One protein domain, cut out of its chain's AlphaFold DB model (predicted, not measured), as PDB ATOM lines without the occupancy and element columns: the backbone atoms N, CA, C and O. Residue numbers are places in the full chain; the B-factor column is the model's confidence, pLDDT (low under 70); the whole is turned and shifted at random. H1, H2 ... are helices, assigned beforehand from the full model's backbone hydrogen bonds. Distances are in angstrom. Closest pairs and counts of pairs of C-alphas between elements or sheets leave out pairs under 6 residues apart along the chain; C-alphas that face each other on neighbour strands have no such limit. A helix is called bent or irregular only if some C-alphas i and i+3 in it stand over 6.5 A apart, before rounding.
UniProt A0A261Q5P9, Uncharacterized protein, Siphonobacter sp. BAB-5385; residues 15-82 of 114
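AT A GLANCE: This is residues 15 to 82 of the 114 residues of an uncharacterized protein of Siphonobacter sp. BAB-5385 (UniProt A0A261Q5P9). Three helices cross one another at large angles: H3, the longest, runs along the long axis of the whole, H2 packs across its later half, and H1 packs on H2 at a steep tilt, with its last residues, 25 to 28, coming up to the middle of H3. From the end of H2 a long link without a named element, residues 49 to 62, folds back past the start of H3 and turns round near Ala 57 to enter H3, and this turn and the last printed residue, Pro 82, make the two ends of the long axis. The printed part has 68 residues, with three named helices in the order H1, H2, H3 along the chain and no named strand, and its class is all helix, with 47 of the 68 residues in these helices. The whole is compact, with a radius of gyration of the C-alphas of 11.6 A, and elongated, spanning 39 by 24 by 21 A.

HOW THE PARTS SIT: The first helix, H1, residues 15 to 28, and the second, H2, residues 34 to 48, touch with 15 pairs of C-alphas within 8 A. Their closest C-alphas are those of Ala 22 and Trp 37, 5.1 A apart. Their lines stand at a steep tilt of 65 degrees, and they run opposite ways, with centres 10.4 A apart. H1 only just touches the third helix, H3, residues 63 to 80, with 3 pairs of C-alphas within 8 A. H1 touches H3 with residues 25 to 28 alone, and H3 touches H1 with residues 70 to 73 alone; the closest C-alphas of the two are those of Leu 25 and Gly 70, 6.2 A apart. The lines of H1 and H3 are about perpendicular, at 83 degrees, and their centres are 12.0 A apart. H2 touches H3 with 6 pairs of C-alphas within 8 A, through residues 40 to 44 of H2 and residues 73 to 77 of H3 alone. The closest C-alphas of the two are those of Leu 40 and Ala 77, 6.7 A apart. Their lines are about perpendicular, at 89 degrees, and their centres are 11.3 A apart. The helix packing is mostly crossed, that is, none of these three touching pairs is at a shallow tilt. In H1, H2 and H3 every pair of O i and N i+4 is within hydrogen-bond range.

IN THESE COORDINATES: H1 begins with Phe 15, whose C-alpha is at (201.632, 220.740, 125.867), and ends with Arg 28; it has 14 residues and measures 20.0 A from first to last C-alpha. H2 runs from Lys 34, with its C-alpha at (193.625, 225.537, 135.975), to Asn 48; it has 15 residues and measures 20.6 A. H3 runs from Val 63 to Ile 80, whose C-alpha is at (204.340, 235.891, 141.828); it has 18 residues and measures 25.4 A. No helix is bent or irregular.

THE WHOLE: The two C-alphas farthest apart are those of Ala 57 and Pro 82, 39.1 A apart, while the first and last printed C-alphas, those of Phe 15 and Pro 82, are 27.0 A apart. The printed part has no cut; the full chain has 114 residues, of which 15 to 82 are printed. The link from H1 to H2 is tight, with 5 residues. The link from H2 to H3 is long, with 14 residues, 49 to 62, whose C-alphas lie 8 to 22 A from the mean of the C-alphas. The mean pLDDT of the printed part is 80.5, and in this model five printed residues are under 70, namely residues 29 to 31 and 81 to 82.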
ATOM      1  N   PHE A  15     203.009 220.280 125.680       76.62
ATOM      2  CA  PHE A  15     201.632 220.740 125.867       76.62
ATOM      3  C   PHE A  15     200.790 219.793 126.737       76.62
ATOM      4  O   PHE A  15     200.079 220.246 127.634       76.62
ATOM      5  N   LYS A  16     200.858 218.475 126.503       79.69
ATOM      6  CA  LYS A  16     200.111 217.489 127.303       79.69
ATOM      7  C   LYS A  16     200.638 217.427 128.737       79.69
ATOM      8  O   LYS A  16     199.841 217.316 129.669       79.69
ATOM      9  N   GLN A  17     201.951 217.548 128.915       80.12
ATOM     10  CA  GLN A  17     202.587 217.604 130.225       80.12
ATOM     11  C   GLN A  17     202.165 218.865 130.997       80.12
ATOM     12  O   GLN A  17     201.770 218.762 132.156       80.12
ATOM     13  N   GLU A  18     202.147 220.032 130.345       82.75
ATOM     14  CA  GLU A  18     201.684 221.298 130.931       82.75
ATOM     15  C   GLU A  18     200.231 221.195 131.430       82.75
ATOM     16  O   GLU A  18     199.922 221.565 132.565       82.75
ATOM     17  N   VAL A  19     199.334 220.652 130.601       82.69
ATOM     18  CA  VAL A  19     197.912 220.483 130.947       82.69
ATOM     19  C   VAL A  19     197.730 219.507 132.112       82.69
ATOM     20  O   VAL A  19     196.944 219.782 133.024       82.69
ATOM     21  N   ALA A  20     198.459 218.388 132.114       83.44
ATOM     22  CA  ALA A  20     198.422 217.418 133.203       83.44
ATOM     23  C   ALA A  20     198.914 218.041 134.520       83.44
ATOM     24  O   ALA A  20     198.222 217.956 135.536       83.44
ATOM     25  N   LEU A  21     200.050 218.746 134.494       85.94
ATOM     26  CA  LEU A  21     200.617 219.415 135.666       85.94
ATOM     27  C   LEU A  21     199.682 220.482 136.231       85.94
ATOM     28  O   LEU A  21     199.461 220.522 137.439       85.94
ATOM     29  N   ALA A  22     199.071 221.306 135.381       84.69
ATOM     30  CA  ALA A  22     198.117 222.309 135.842       84.69
ATOM     31  C   ALA A  22     196.849 221.685 136.445       84.69
ATOM     32  O   ALA A  22     196.328 222.187 137.441       84.69
ATOM     33  N   LYS A  23     196.365 220.562 135.892       81.75
ATOM     34  CA  LYS A  23     195.243 219.807 136.473       81.75
ATOM     35  C   LYS A  23     195.608 219.228 137.842       81.75
ATOM     36  O   LYS A  23     194.788 219.296 138.755       81.75
ATOM     37  N   PHE A  24     196.820 218.693 137.983       83.69
ATOM     38  CA  PHE A  24     197.353 218.217 139.259       83.69
ATOM     39  C   PHE A  24     197.457 219.351 140.289       83.69
ATOM     40  O   PHE A  24     196.953 219.205 141.400       83.69
ATOM     41  N   LEU A  25     198.054 220.488 139.915       84.75
ATOM     42  CA  LEU A  25     198.226 221.645 140.796       84.75
ATOM     43  C   LEU A  25     196.889 222.214 141.259       84.75
ATOM     44  O   LEU A  25     196.717 222.415 142.455       84.75
ATOM     45  N   HIS A  26     195.934 222.382 140.342       80.00
ATOM     46  CA  HIS A  26     194.581 222.814 140.675       80.00
ATOM     47  C   HIS A  26     193.897 221.831 141.624       80.00
ATOM     48  O   HIS A  26     193.443 222.225 142.685       80.00
ATOM     49  N   GLY A  27     193.887 220.537 141.295       72.06
ATOM     50  CA  GLY A  27     193.224 219.553 142.144       72.06
ATOM     51  C   GLY A  27     193.859 219.414 143.536       72.06
ATOM     52  O   GLY A  27     193.163 219.112 144.503       72.06
ATOM     53  N   ARG A  28     195.172 219.645 143.658       77.56
ATOM     54  CA  ARG A  28     195.875 219.678 144.947       77.56
ATOM     55  C   ARG A  28     195.621 220.983 145.707       77.56
ATOM     56  O   ARG A  28     195.534 220.962 146.930       77.56
ATOM     57  N   ASN A  29     195.558 222.100 144.991       69.00
ATOM     58  CA  ASN A  29     195.422 223.446 145.522       69.00
ATOM     59  C   ASN A  29     194.428 224.247 144.659       69.00
ATOM     60  O   ASN A  29     194.784 224.853 143.639       69.00
ATOM     61  N   ASN A  30     193.169 224.256 145.107       68.25
ATOM     62  CA  ASN A  30     192.050 224.912 144.427       68.25
ATOM     63  C   ASN A  30     192.064 226.448 144.566       68.25
ATOM     64  O   ASN A  30     191.120 227.093 144.119       68.25
ATOM     65  N   CYS A  31     193.101 227.049 145.165       68.25
ATOM     66  CA  CYS A  31     193.200 228.506 145.306       68.25
ATOM     67  C   CYS A  31     193.263 229.242 143.961       68.25
ATOM     68  O   CYS A  31     192.899 230.413 143.899       68.25
ATOM     69  N   TYR A  32     193.707 228.570 142.894       70.69
ATOM     70  CA  TYR A  32     193.762 229.140 141.551       70.69
ATOM     71  C   TYR A  32     193.093 228.221 140.531       70.69
ATOM     72  O   TYR A  32     193.142 226.989 140.640       70.69
ATOM     73  N   GLU A  33     192.507 228.813 139.491       74.62
ATOM     74  CA  GLU A  33     191.970 228.045 138.373       74.62
ATOM     75  C   GLU A  33     193.079 227.337 137.583       74.62
ATOM     76  O   GLU A  33     194.244 227.744 137.562       74.62
ATOM     77  N   LYS A  34     192.701 226.290 136.841       72.69
ATOM     78  CA  LYS A  34     193.625 225.537 135.975       72.69
ATOM     79  C   LYS A  34     194.371 226.442 134.989       72.69
ATOM     80  O   LYS A  34     195.548 226.205 134.735       72.69
ATOM     81  N   ALA A  35     193.711 227.462 134.434       73.19
ATOM     82  CA  ALA A  35     194.330 228.397 133.491       73.19
ATOM     83  C   ALA A  35     195.461 229.212 134.141       73.19
ATOM     84  O   ALA A  35     196.531 229.361 133.553       73.19
ATOM     85  N   VAL A  36     195.262 229.654 135.384       75.00
ATOM     86  CA  VAL A  36     196.272 230.379 136.170       75.00
ATOM     87  C   VAL A  36     197.466 229.486 136.467       75.00
ATOM     88  O   VAL A  36     198.608 229.880 136.243       75.00
ATOM     89  N   TRP A  37     197.213 228.243 136.885       81.56
ATOM     90  CA  TRP A  37     198.281 227.274 137.119       81.56
ATOM     91  C   TRP A  37     199.111 226.997 135.864       81.56
ATOM     92  O   TRP A  37     200.326 226.876 135.976       81.56
ATOM     93  N   ARG A  38     198.502 226.963 134.668       83.62
ATOM     94  CA  ARG A  38     199.249 226.844 133.401       83.62
ATOM     95  C   ARG A  38     200.166 228.037 133.153       83.62
ATOM     96  O   ARG A  38     201.308 227.844 132.745       83.62
ATOM     97  N   LEU A  39     199.692 229.259 133.401       82.12
ATOM     98  CA  LEU A  39     200.514 230.463 133.247       82.12
ATOM     99  C   LEU A  39     201.681 230.477 134.236       82.12
ATOM    100  O   LEU A  39     202.819 230.697 133.826       82.12
ATOM    101  N   LEU A  40     201.421 230.160 135.506       84.00
ATOM    102  CA  LEU A  40     202.461 230.030 136.528       84.00
ATOM    103  C   LEU A  40     203.489 228.957 136.153       84.00
ATOM    104  O   LEU A  40     204.681 229.162 136.349       84.00
ATOM    105  N   LEU A  41     203.046 227.836 135.579       86.62
ATOM    106  CA  LEU A  41     203.920 226.753 135.132       86.62
ATOM    107  C   LEU A  41     204.842 227.191 133.986       86.62
ATOM    108  O   LEU A  41     206.049 226.966 134.042       86.62
ATOM    109  N   ARG A  42     204.289 227.866 132.970       83.44
ATOM    110  CA  ARG A  42     205.070 228.431 131.857       83.44
ATOM    111  C   ARG A  42     206.087 229.451 132.348       83.44
ATOM    112  O   ARG A  42     207.227 229.445 131.892       83.44
ATOM    113  N   GLN A  43     205.680 230.301 133.287       82.19
ATOM    114  CA  GLN A  43     206.568 231.295 133.876       82.19
ATOM    115  C   GLN A  43     207.685 230.631 134.688       82.19
ATOM    116  O   GLN A  43     208.850 230.992 134.534       82.19
ATOM    117  N   TYR A  44     207.356 229.621 135.496       87.06
ATOM    118  CA  TYR A  44     208.344 228.845 136.239       87.06
ATOM    119  C   TYR A  44     209.388 228.226 135.302       87.06
ATOM    120  O   TYR A  44     210.582 228.372 135.557       87.06
ATOM    121  N   TRP A  45     208.954 227.611 134.197       86.62
ATOM    122  CA  TRP A  45     209.858 227.035 133.197       86.62
ATOM    123  C   TRP A  45     210.732 228.069 132.499       86.62
ATOM    124  O   TRP A  45     211.895 227.790 132.226       86.62
ATOM    125  N   LYS A  46     210.207 229.267 132.230       82.50
ATOM    126  CA  LYS A  46     210.997 230.355 131.649       82.50
ATOM    127  C   LYS A  46     212.107 230.826 132.595       82.50
ATOM    128  O   LYS A  46     213.187 231.164 132.131       82.50
ATOM    129  N   GLU A  47     211.839 230.860 133.899       83.12
ATOM    130  CA  GLU A  47     212.791 231.358 134.900       83.12
ATOM    131  C   GLU A  47     213.780 230.299 135.405       83.12
ATOM    132  O   GLU A  47     214.910 230.637 135.736       83.12
ATOM    133  N   ASN A  48     213.360 229.035 135.500       84.88
ATOM    134  CA  ASN A  48     214.117 227.979 136.186       84.88
ATOM    135  C   ASN A  48     214.409 226.769 135.287       84.88
ATOM    136  O   ASN A  48     215.079 225.834 135.717       84.88
ATOM    137  N   GLY A  49     213.887 226.763 134.061       84.69
ATOM    138  CA  GLY A  49     213.856 225.583 133.206       84.69
ATOM    139  C   GLY A  49     212.771 224.568 133.605       84.69
ATOM    140  O   GLY A  49     212.076 224.730 134.616       84.69
ATOM    141  N   PRO A  50     212.579 223.511 132.793       83.56
ATOM    142  CA  PRO A  50     211.682 222.407 133.115       83.56
ATOM    143  C   PRO A  50     212.063 221.719 134.428       83.56
ATOM    144  O   PRO A  50     213.223 221.381 134.649       83.56
ATOM    145  N   TYR A  51     211.076 221.458 135.290       83.75
ATOM    146  CA  TYR A  51     211.308 220.637 136.478       83.75
ATOM    147  C   TYR A  51     211.586 219.186 136.069       83.75
ATOM    148  O   TYR A  51     210.809 218.588 135.321       83.75
ATOM    149  N   ILE A  52     212.671 218.614 136.586       85.31
ATOM    150  CA  ILE A  52     213.068 217.235 136.303       85.31
ATOM    151  C   ILE A  52     212.335 216.309 137.277       85.31
ATOM    152  O   ILE A  52     212.624 216.285 138.475       85.31
ATOM    153  N   PHE A  53     211.369 215.551 136.761       85.69
ATOM    154  CA  PHE A  53     210.645 214.556 137.549       85.69
ATOM    155  C   PHE A  53     211.447 213.263 137.690       85.69
ATOM    156  O   PHE A  53     212.171 212.858 136.783       85.69
ATOM    157  N   SER A  54     211.272 212.584 138.822       84.25
ATOM    158  CA  SER A  54     211.695 211.191 138.984       84.25
ATOM    159  C   SER A  54     210.555 210.280 138.546       84.25
ATOM    160  O   SER A  54     209.429 210.469 139.016       84.25
ATOM    161  N   TYR A  55     210.850 209.295 137.702       80.94
ATOM    162  CA  TYR A  55     209.873 208.365 137.134       80.94
ATOM    163  C   TYR A  55     209.985 206.973 137.771       80.94
ATOM    164  O   TYR A  55     211.040 206.605 138.289       80.94
ATOM    165  N   ASP A  56     208.877 206.235 137.799       80.06
ATOM    166  CA  ASP A  56     208.833 204.823 138.177       80.06
ATOM    167  C   ASP A  56     209.123 203.904 136.976       80.06
ATOM    168  O   ASP A  56     209.300 204.368 135.852       80.06
ATOM    169  N   ALA A  57     209.155 202.588 137.207       82.06
ATOM    170  CA  ALA A  57     209.402 201.587 136.164       82.06
ATOM    171  C   ALA A  57     208.328 201.546 135.053       82.06
ATOM    172  O   ALA A  57     208.517 200.864 134.052       82.06
ATOM    173  N   ASN A  58     207.206 202.253 135.225       79.12
ATOM    174  CA  ASN A  58     206.124 202.374 134.245       79.12
ATOM    175  C   ASN A  58     206.140 203.748 133.542       79.12
ATOM    176  O   ASN A  58     205.107 204.184 133.018       79.12
ATOM    177  N   ASP A  59     207.275 204.454 133.589       76.44
ATOM    178  CA  ASP A  59     207.493 205.804 133.060       76.44
ATOM    179  C   ASP A  59     206.562 206.879 133.644       76.44
ATOM    180  O   ASP A  59     206.382 207.943 133.040       76.44
ATOM    181  N   ASN A  60     205.950 206.644 134.810       76.25
ATOM    182  CA  ASN A  60     205.100 207.634 135.470       76.25
ATOM    183  C   ASN A  60     205.899 208.428 136.497       76.25
ATOM    184  O   ASN A  60     206.662 207.870 137.282       76.25
ATOM    185  N   ALA A  61     205.680 209.741 136.551       78.19
ATOM    186  CA  ALA A  61     206.257 210.579 137.586       78.19
ATOM    187  C   ALA A  61     205.838 210.055 138.965       78.19
ATOM    188  O   ALA A  61     204.649 209.921 139.274       78.19
ATOM    189  N   THR A  62     206.829 209.777 139.805       77.50
ATOM    190  CA  THR A  62     206.611 209.266 141.156       77.50
ATOM    191  C   THR A  62     205.780 210.252 141.972       77.50
ATOM    192  O   THR A  62     205.955 211.473 141.895       77.50
ATOM    193  N   VAL A  63     204.912 209.726 142.841       78.31
ATOM    194  CA  VAL A  63     204.063 210.550 143.719       78.31
ATOM    195  C   VAL A  63     204.905 211.519 144.557       78.31
ATOM    196  O   VAL A  63     204.551 212.688 144.702       78.31
ATOM    197  N   LYS A  64     206.064 211.071 145.058       78.62
ATOM    198  CA  LYS A  64     206.997 211.909 145.826       78.62
ATOM    199  C   LYS A  64     207.523 213.090 145.002       78.62
ATOM    200  O   LYS A  64     207.567 214.212 145.514       78.62
ATOM    201  N   SER A  65     207.880 212.863 143.737       80.12
ATOM    202  CA  SER A  65     208.358 213.917 142.835       80.12
ATOM    203  C   SER A  65     207.245 214.921 142.512       80.12
ATOM    204  O   SER A  65     207.451 216.126 142.647       80.12
ATOM    205  N   LEU A  66     206.025 214.446 142.233       79.38
ATOM    206  CA  LEU A  66     204.854 215.304 141.999       79.38
ATOM    207  C   LEU A  66     204.500 216.174 143.213       79.38
ATOM    208  O   LEU A  66     204.228 217.366 143.072       79.38
ATOM    209  N   LEU A  67     204.533 215.609 144.423       82.81
ATOM    210  CA  LEU A  67     204.274 216.366 145.651       82.81
ATOM    211  C   LEU A  67     205.363 217.408 145.929       82.81
ATOM    212  O   LEU A  67     205.051 218.512 146.379       82.81
ATOM    213  N   THR A  68     206.622 217.078 145.642       87.19
ATOM    214  CA  THR A  68     207.745 218.021 145.763       87.19
ATOM    215  C   THR A  68     207.568 219.188 144.802       87.19
ATOM    216  O   THR A  68     207.610 220.344 145.225       87.19
ATOM    217  N   PHE A  69     207.263 218.890 143.537       88.00
ATOM    218  CA  PHE A  69     206.944 219.892 142.531       88.00
ATOM    219  C   PHE A  69     205.764 220.780 142.949       88.00
ATOM    220  O   PHE A  69     205.852 222.003 142.872       88.00
ATOM    221  N   GLY A  70     204.689 220.187 143.476       86.94
ATOM    222  CA  GLY A  70     203.539 220.932 143.985       86.94
ATOM    223  C   GLY A  70     203.925 221.977 145.038       86.94
ATOM    224  O   GLY A  70     203.554 223.142 144.914       86.94
ATOM    225  N   LYS A  71     204.737 221.599 146.033       88.12
ATOM    226  CA  LYS A  71     205.207 222.530 147.075       88.12
ATOM    227  C   LYS A  71     206.067 223.664 146.513       88.12
ATOM    228  O   LYS A  71     205.974 224.793 146.994       88.12
ATOM    229  N   ILE A  72     206.909 223.377 145.518       90.50
ATOM    230  CA  ILE A  72     207.710 224.400 144.825       90.50
ATOM    231  C   ILE A  72     206.782 225.390 144.121       90.50
ATOM    232  O   ILE A  72     206.940 226.599 144.284       90.50
ATOM    233  N   MET A  73     205.779 224.882 143.406       88.69
ATOM    234  CA  MET A  73     204.808 225.710 142.694       88.69
ATOM    235  C   MET A  73     203.933 226.547 143.625       88.69
ATOM    236  O   MET A  73     203.628 227.678 143.270       88.69
ATOM    237  N   ASP A  74     203.578 226.065 144.820       84.69
ATOM    238  CA  ASP A  74     202.874 226.896 145.811       84.69
ATOM    239  C   ASP A  74     203.721 228.089 146.246       84.69
ATOM    240  O   ASP A  74     203.252 229.225 146.241       84.69
ATOM    241  N   LYS A  75     204.992 227.846 146.590       85.44
ATOM    242  CA  LYS A  75     205.927 228.912 146.971       85.44
ATOM    243  C   LYS A  75     206.141 229.895 145.828       85.44
ATOM    244  O   LYS A  75     206.162 231.103 146.050       85.44
ATOM    245  N   PHE A  76     206.265 229.381 144.607       86.88
ATOM    246  CA  PHE A  76     206.384 230.199 143.410       86.88
ATOM    247  C   PHE A  76     205.130 231.052 143.183       86.88
ATOM    248  O   PHE A  76     205.246 232.256 142.968       86.88
ATOM    249  N   ALA A  77     203.939 230.464 143.304       81.12
ATOM    250  CA  ALA A  77     202.671 231.165 143.147       81.12
ATOM    251  C   ALA A  77     202.522 232.301 144.164       81.12
ATOM    252  O   ALA A  77     202.210 233.414 143.765       81.12
ATOM    253  N   MET A  78     202.832 232.059 145.442       78.31
ATOM    254  CA  MET A  78     202.797 233.099 146.482       78.31
ATOM    255  C   MET A  78     203.786 234.242 146.225       78.31
ATOM    256  O   MET A  78     203.526 235.380 146.606       78.31
ATOM    257  N   ARG A  79     204.930 233.951 145.592       79.81
ATOM    258  CA  ARG A  79     205.922 234.967 145.215       79.81
ATOM    259  C   ARG A  79     205.441 235.831 144.046       79.81
ATOM    260  O   ARG A  79     205.746 237.016 144.014       79.81
ATOM    261  N   ILE A  80     204.766 235.225 143.069       72.69
ATOM    262  CA  ILE A  80     204.340 235.891 141.828       72.69
ATOM    263  C   ILE A  80     203.006 236.624 141.996       72.69
ATOM    264  O   ILE A  80     202.848 237.730 141.486       72.69
ATOM    265  N   ILE A  81     202.053 236.019 142.703       67.00
ATOM    266  CA  ILE A  81     200.730 236.581 142.961       67.00
ATOM    267  C   ILE A  81     200.626 236.799 144.470       67.00
ATOM    268  O   ILE A  81     200.344 235.854 145.214       67.00
ATOM    269  N   PRO A  82     200.885 238.020 144.963       55.06
ATOM    270  CA  PRO A  82     200.746 238.277 146.380       55.06
ATOM    271  C   PRO A  82     199.266 238.178 146.784       55.06
ATOM    272  O   PRO A  82     198.366 238.620 146.072       55.06
TER     273      PRO A  82